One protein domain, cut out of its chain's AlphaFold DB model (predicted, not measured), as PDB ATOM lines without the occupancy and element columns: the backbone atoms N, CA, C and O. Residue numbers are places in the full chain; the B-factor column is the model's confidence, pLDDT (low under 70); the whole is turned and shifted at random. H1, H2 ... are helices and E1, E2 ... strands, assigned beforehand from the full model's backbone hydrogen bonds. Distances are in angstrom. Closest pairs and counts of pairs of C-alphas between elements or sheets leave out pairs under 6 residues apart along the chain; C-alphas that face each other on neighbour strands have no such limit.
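AT A GLANCE: This is residues 3 to 56 of the 196 residues of the protein "DUF4371 domain-containing protein" of Oryza brachyantha (UniProt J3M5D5). What would one see first? A long two-stranded hairpin, E1 and E2, with one helix, H1, beyond its open end; the last residues, 43 to 56, fold back from H1 past E1. Residues 25 to 31, of which 29 to 31 belong to H1, stick out at the end away from the hairpin's turn. What is it made of, and how large is it? The printed part has 54 residues, with strands E1 and E2 and then helix H1, class mixed; the sheet's order is E1 - E2, antiparallel. It is only just loose, close to compact, with a radius of gyration of the C-alphas of 12.4 A, and elongated, spanning 39 by 23 by 18 A.

IN THESE COORDINATES: Where do the strands run? E1, residues 3 to 8, begins at C-alpha 3 at (234.828, 195.219, 344.790) and is 16.7 A long; E2, residues 14 to 21, is 21.6 A long. Where is the helix? H1, residues 29 to 42, is 20.1 A long and ends at C-alpha 42 at (224.837, 187.247, 343.969).

HOW THE PARTS SIT: How do E1 and E2 pair? They form an antiparallel hairpin at 159 degrees, with N 5 and O 17 at 2.8 A and N 15 and O 7 at 2.8 A, within hydrogen-bond range. Where does H1 come closest to them? The closest C-alphas of H1 and E2 are those of Met 39 and Gly 20, 7.4 A apart; those of H1 and E1 are Phe 36 and Val 3, 7.9 A. Is its backbone complete? In H1 every O i to N i+4 pair is within hydrogen-bond range.

THE WHOLE: How far does it reach? The two C-alphas farthest apart are those of Glu 11 and Ser 26, at 39.5 A. Are there cuts or long links? The printed part has no cut; the link E1 to E2 is tight and E2 to H1 is short. Where is confidence low? Residues 52 to 56 are under 70, against a mean pLDDT of the printed part of 83.5.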
ATOM      1  N   VAL A   3     235.122 195.057 346.221       85.12
ATOM      2  CA  VAL A   3     234.828 195.219 344.790       85.12
ATOM      3  C   VAL A   3     234.083 196.527 344.585       85.12
ATOM      4  O   VAL A   3     233.011 196.725 345.153       85.12
ATOM      5  N   ILE A   4     234.643 197.408 343.761       86.38
ATOM      6  CA  ILE A   4     234.029 198.674 343.354       86.38
ATOM      7  C   ILE A   4     233.743 198.580 341.857       86.38
ATOM      8  O   ILE A   4     234.607 198.186 341.075       86.38
ATOM      9  N   LEU A   5     232.519 198.913 341.461       86.44
ATOM     10  CA  LEU A   5     232.120 199.013 340.066       86.44
ATOM     11  C   LEU A   5     232.216 200.460 339.620       86.44
ATOM     12  O   LEU A   5     231.575 201.332 340.203       86.44
ATOM     13  N   ARG A   6     232.960 200.679 338.543       87.38
ATOM     14  CA  ARG A   6     232.999 201.937 337.809       87.38
ATOM     15  C   ARG A   6     232.231 201.757 336.504       87.38
ATOM     16  O   ARG A   6     232.537 200.851 335.729       87.38
ATOM     17  N   PHE A   7     231.206 202.567 336.280       86.69
ATOM     18  CA  PHE A   7     230.359 202.494 335.091       86.69
ATOM     19  C   PHE A   7     229.881 203.884 334.679       86.69
ATOM     20  O   PHE A   7     229.945 204.826 335.460       86.69
ATOM     21  N   VAL A   8     229.399 204.012 333.447       88.75
ATOM     22  CA  VAL A   8     228.800 205.250 332.945       88.75
ATOM     23  C   VAL A   8     227.283 205.115 333.044       88.75
ATOM     24  O   VAL A   8     226.739 204.089 332.634       88.75
ATOM     25  N   ASN A   9     226.612 206.098 333.643       89.38
ATOM     26  CA  ASN A   9     225.151 206.111 333.725       89.38
ATOM     27  C   ASN A   9     224.514 206.555 332.394       89.38
ATOM     28  O   ASN A   9     225.205 206.963 331.462       89.38
ATOM     29  N   ASP A  10     223.184 206.525 332.321       91.94
ATOM     30  CA  ASP A  10     222.442 206.917 331.112       91.94
ATOM     31  C   ASP A  10     222.640 208.399 330.723       91.94
ATOM     32  O   ASP A  10     222.388 208.786 329.587       91.94
ATOM     33  N   GLU A  11     223.146 209.229 331.643       91.69
ATOM     34  CA  GLU A  11     223.501 210.636 331.399       91.69
ATOM     35  C   GLU A  11     224.934 210.816 330.868       91.69
ATOM     36  O   GLU A  11     225.388 211.947 330.694       91.69
ATOM     37  N   GLY A  12     225.684 209.731 330.653       88.94
ATOM     38  CA  GLY A  12     227.079 209.802 330.219       88.94
ATOM     39  C   GLY A  12     228.071 210.165 331.333       88.94
ATOM     40  O   GLY A  12     229.235 210.435 331.041       88.94
ATOM     41  N   LYS A  13     227.650 210.169 332.605       84.75
ATOM     42  CA  LYS A  13     228.514 210.469 333.757       84.75
ATOM     43  C   LYS A  13     229.164 209.206 334.303       84.75
ATOM     44  O   LYS A  13     228.503 208.182 334.484       84.75
ATOM     45  N   GLU A  14     230.452 209.305 334.609       87.12
ATOM     46  CA  GLU A  14     231.195 208.270 335.322       87.12
ATOM     47  C   GLU A  14     230.706 208.164 336.771       87.12
ATOM     48  O   GLU A  14     230.584 209.161 337.482       87.12
ATOM     49  N   MET A  15     230.415 206.940 337.197       87.44
ATOM     50  CA  MET A  15     229.902 206.603 338.516       87.44
ATOM     51  C   MET A  15     230.741 205.483 339.116       87.44
ATOM     52  O   MET A  15     231.058 204.507 338.438       87.44
ATOM     53  N   GLU A  16     231.014 205.577 340.414       90.50
ATOM     54  CA  GLU A  16     231.618 204.501 341.195       90.50
ATOM     55  C   GLU A  16     230.663 204.034 342.289       90.50
ATOM     56  O   GLU A  16     230.030 204.843 342.972       90.50
ATOM     57  N   ARG A  17     230.533 202.716 342.459       86.69
ATOM     58  CA  ARG A  17     229.712 202.114 343.515       86.69
ATOM     59  C   ARG A  17     230.407 200.913 344.130       86.69
ATOM     60  O   ARG A  17     230.833 200.006 343.420       86.69
ATOM     61  N   LEU A  18     230.465 200.882 345.458       87.25
ATOM     62  CA  LEU A  18     230.889 199.698 346.197       87.25
ATOM     63  C   LEU A  18     229.866 198.579 345.968       87.25
ATOM     64  O   LEU A  18     228.697 198.727 346.316       87.25
ATOM     65  N   LEU A  19     230.315 197.470 345.385       87.81
ATOM     66  CA  LEU A  19     229.498 196.275 345.189       87.81
ATOM     67  C   LEU A  19     229.441 195.432 346.463       87.81
ATOM     68  O   LEU A  19     228.397 194.890 346.803       87.81
ATOM     69  N   GLY A  20     230.562 195.325 347.178       87.00
ATOM     70  CA  GLY A  20     230.602 194.573 348.422       87.00
ATOM     71  C   GLY A  20     231.996 194.390 349.004       87.00
ATOM     72  O   GLY A  20     233.021 194.594 348.345       87.00
ATOM     73  N   LEU A  21     232.003 193.973 350.268       87.94
ATOM     74  CA  LEU A  21     233.181 193.559 351.015       87.94
ATOM     75  C   LEU A  21     233.032 192.079 351.358       87.94
ATOM     76  O   LEU A  21     232.054 191.678 351.981       87.94
ATOM     77  N   GLN A  22     234.008 191.273 350.960       84.56
ATOM     78  CA  GLN A  22     234.049 189.850 351.274       84.56
ATOM     79  C   GLN A  22     235.352 189.508 351.974       84.56
ATOM     80  O   GLN A  22     236.445 189.823 351.490       84.56
ATOM     81  N   HIS A  23     235.232 188.858 353.126       87.06
ATOM     82  CA  HIS A  23     236.373 188.263 353.797       87.06
ATOM     83  C   HIS A  23     236.874 187.066 352.979       87.06
ATOM     84  O   HIS A  23     236.076 186.253 352.519       87.06
ATOM     85  N   VAL A  24     238.187 186.991 352.765       86.50
ATOM     86  CA  VAL A  24     238.843 185.881 352.068       86.50
ATOM     87  C   VAL A  24     240.012 185.459 352.946       86.50
ATOM     88  O   VAL A  24     240.867 186.290 353.247       86.50
ATOM     89  N   GLU A  25     240.030 184.196 353.369       81.31
ATOM     90  CA  GLU A  25     241.023 183.670 354.319       81.31
ATOM     91  C   GLU A  25     242.447 183.627 353.736       81.31
ATOM     92  O   GLU A  25     243.429 183.646 354.473       81.31
ATOM     93  N   SER A  26     242.575 183.599 352.403       76.31
ATOM     94  CA  SER A  26     243.844 183.511 351.680       76.31
ATOM     95  C   SER A  26     243.859 184.432 350.457       76.31
ATOM     96  O   SER A  26     242.952 184.392 349.630       76.31
ATOM     97  N   CYS A  27     244.919 185.225 350.283       81.38
ATOM     98  CA  CYS A  27     245.121 186.092 349.111       81.38
ATOM     99  C   CYS A  27     245.665 185.339 347.877       81.38
ATOM    100  O   CYS A  27     246.351 185.926 347.040       81.38
ATOM    101  N   THR A  28     245.408 184.035 347.756       82.00
ATOM    102  CA  THR A  28     245.786 183.269 346.561       82.00
ATOM    103  C   THR A  28     244.876 183.613 345.383       82.00
ATOM    104  O   THR A  28     243.705 183.950 345.552       82.00
ATOM    105  N   VAL A  29     245.401 183.486 344.162       76.06
ATOM    106  CA  VAL A  29     244.650 183.773 342.925       76.06
ATOM    107  C   VAL A  29     243.358 182.954 342.844       76.06
ATOM    108  O   VAL A  29     242.331 183.470 342.410       76.06
ATOM    109  N   VAL A  30     243.391 181.696 343.292       81.31
ATOM    110  CA  VAL A  30     242.225 180.801 343.289       81.31
ATOM    111  C   VAL A  30     241.157 181.289 344.270       81.31
ATOM    112  O   VAL A  30     240.025 181.521 343.852       81.31
ATOM    113  N   ALA A  31     241.525 181.541 345.530       85.69
ATOM    114  CA  ALA A  31     240.585 182.003 346.553       85.69
ATOM    115  C   ALA A  31     239.975 183.374 346.210       85.69
ATOM    116  O   ALA A  31     238.773 183.588 346.370       85.69
ATOM    117  N   LEU A  32     240.781 184.295 345.670       85.62
ATOM    118  CA  LEU A  32     240.304 185.602 345.216       85.62
ATOM    119  C   LEU A  32     239.355 185.482 344.020       85.62
ATOM    120  O   LEU A  32     238.321 186.149 343.993       85.62
ATOM    121  N   LYS A  33     239.666 184.614 343.049       87.25
ATOM    122  CA  LYS A  33     238.791 184.353 341.900       87.25
ATOM    123  C   LYS A  33     237.440 183.806 342.353       87.25
ATOM    124  O   LYS A  33     236.412 184.299 341.898       87.25
ATOM    125  N   GLU A  34     237.428 182.805 343.227       89.38
ATOM    126  CA  GLU A  34     236.192 182.186 343.715       89.38
ATOM    127  C   GLU A  34     235.323 183.179 344.486       89.38
ATOM    128  O   GLU A  34     234.130 183.308 344.197       89.38
ATOM    129  N   ALA A  35     235.930 183.945 345.398       88.88
ATOM    130  CA  ALA A  35     235.246 185.012 346.117       88.88
ATOM    131  C   ALA A  35     234.645 186.043 345.143       88.88
ATOM    132  O   ALA A  35     233.463 186.374 345.222       88.88
ATOM    133  N   PHE A  36     235.428 186.497 344.161       88.12
ATOM    134  CA  PHE A  36     234.995 187.519 343.206       88.12
ATOM    135  C   PHE A  36     233.826 187.046 342.341       88.12
ATOM    136  O   PHE A  36     232.818 187.741 342.218       88.12
ATOM    137  N   VAL A  37     233.925 185.837 341.790       89.50
ATOM    138  CA  VAL A  37     232.862 185.230 340.978       89.50
ATOM    139  C   VAL A  37     231.585 185.047 341.801       89.50
ATOM    140  O   VAL A  37     230.497 185.367 341.322       89.50
ATOM    141  N   SER A  38     231.702 184.583 343.048       89.88
ATOM    142  CA  SER A  38     230.563 184.418 343.957       89.88
ATOM    143  C   SER A  38     229.829 185.742 344.211       89.88
ATOM    144  O   SER A  38     228.604 185.812 344.077       89.88
ATOM    145  N   MET A  39     230.572 186.821 344.476       90.06
ATOM    146  CA  MET A  39     230.012 188.158 344.710       90.06
ATOM    147  C   MET A  39     229.309 188.747 343.477       90.06
ATOM    148  O   MET A  39     228.282 189.413 343.605       90.06
ATOM    149  N   LEU A  40     229.831 188.512 342.274       89.56
ATOM    150  CA  LEU A  40     229.181 188.971 341.043       89.56
ATOM    151  C   LEU A  40     227.879 188.218 340.767       89.56
ATOM    152  O   LEU A  40     226.874 188.827 340.392       89.56
ATOM    153  N   ASN A  41     227.886 186.904 340.996       89.69
ATOM    154  CA  ASN A  41     226.712 186.061 340.809       89.69
ATOM    155  C   ASN A  41     225.571 186.457 341.755       89.69
ATOM    156  O   ASN A  41     224.423 186.519 341.313       89.69
ATOM    157  N   SER A  42     225.866 186.791 343.018       89.75
ATOM    158  CA  SER A  42     224.837 187.247 343.969       89.75
ATOM    159  C   SER A  42     224.155 188.547 343.528       89.75
ATOM    160  O   SER A  42     222.964 188.732 343.773       89.75
ATOM    161  N   HIS A  43     224.869 189.399 342.790       87.69
ATOM    162  CA  HIS A  43     224.348 190.646 342.224       87.69
ATOM    163  C   HIS A  43     223.851 190.508 340.777       87.69
ATOM    164  O   HIS A  43     223.502 191.510 340.153       87.69
ATOM    165  N   LYS A  44     223.791 189.282 340.232       89.69
ATOM    166  CA  LYS A  44     223.376 188.984 338.846       89.69
ATOM    167  C   LYS A  44     224.184 189.758 337.794       89.69
ATOM    168  O   LYS A  44     223.666 190.109 336.734       89.69
ATOM    169  N   LEU A  45     225.457 190.018 338.083       87.00
ATOM    170  CA  LEU A  45     226.359 190.726 337.184       87.00
ATOM    171  C   LEU A  45     227.162 189.717 336.358       87.00
ATOM    172  O   LEU A  45     227.999 188.999 336.907       87.00
ATOM    173  N   PRO A  46     226.940 189.635 335.036       85.38
ATOM    174  CA  PRO A  46     227.662 188.686 334.209       85.38
ATOM    175  C   PRO A  46     229.107 189.149 334.001       85.38
ATOM    176  O   PRO A  46     229.359 190.264 333.540       85.38
ATOM    177  N   ILE A  47     230.061 188.252 334.265       81.25
ATOM    178  CA  ILE A  47     231.504 188.513 334.119       81.25
ATOM    179  C   ILE A  47     231.858 189.002 332.709       81.25
ATOM    180  O   ILE A  47     232.717 189.863 332.556       81.25
ATOM    181  N   CYS A  48     231.164 188.516 331.673       81.19
ATOM    182  CA  CYS A  48     231.420 188.899 330.281       81.19
ATOM    183  C   CYS A  48     231.186 190.388 329.978       81.19
ATOM    184  O   CYS A  48     231.659 190.876 328.954       81.19
ATOM    185  N   ARG A  49     230.467 191.113 330.845       81.06
ATOM    186  CA  ARG A  49     230.236 192.559 330.713       81.06
ATOM    187  C   ARG A  49     231.206 193.405 331.531       81.06
ATOM    188  O   ARG A  49     231.144 194.629 331.461       81.06
ATOM    189  N   LEU A  50     232.098 192.779 332.293       77.44
ATOM    190  CA  LEU A  50     233.089 193.484 333.090       77.44
ATOM    191  C   LEU A  50     234.347 193.721 332.264       77.44
ATOM    192  O   LEU A  50     234.900 192.805 331.658       77.44
ATOM    193  N   ARG A  51     234.837 194.959 332.288       77.69
ATOM    194  CA  ARG A  51     236.216 195.260 331.909       77.69
ATOM    195  C   ARG A  51     237.027 195.335 333.189       77.69
ATOM    196  O   ARG A  51     236.773 196.186 334.033       77.69
ATOM    197  N   GLY A  52     237.951 194.394 333.350       64.31
ATOM    198  CA  GLY A  52     238.816 194.355 334.517       64.31
ATOM    199  C   GLY A  52     239.783 195.532 334.501       64.31
ATOM    200  O   GLY A  52     240.618 195.631 333.608       64.31
ATOM    201  N   GLN A  53     239.682 196.393 335.506       60.38
ATOM    202  CA  GLN A  53     240.819 197.150 336.006       60.38
ATOM    203  C   GLN A  53     241.130 196.554 337.373       60.38
ATOM    204  O   GLN A  53     240.365 196.712 338.323       60.38
ATOM    205  N   CYS A  54     242.205 195.775 337.459       56.72
ATOM    206  CA  CYS A  54     242.730 195.398 338.758       56.72
ATOM    207  C   CYS A  54     243.412 196.645 339.310       56.72
ATOM    208  O   CYS A  54     244.474 197.020 338.828       56.72
ATOM    209  N   TYR A  55     242.799 197.285 340.301       51.34
ATOM    210  CA  TYR A  55     243.519 198.205 341.170       51.34
ATOM    211  C   TYR A  55     244.422 197.357 342.067       51.34
ATOM    212  O   TYR A  55     244.111 197.121 343.234       51.34
ATOM    213  N   ASP A  56     245.531 196.838 341.538       56.28
ATOM    214  CA  ASP A  56     246.642 196.587 342.437       56.28
ATOM    215  C   ASP A  56     247.101 197.975 342.891       56.28
ATOM    216  O   ASP A  56     247.611 198.781 342.119       56.28
TER     217      ASP A  56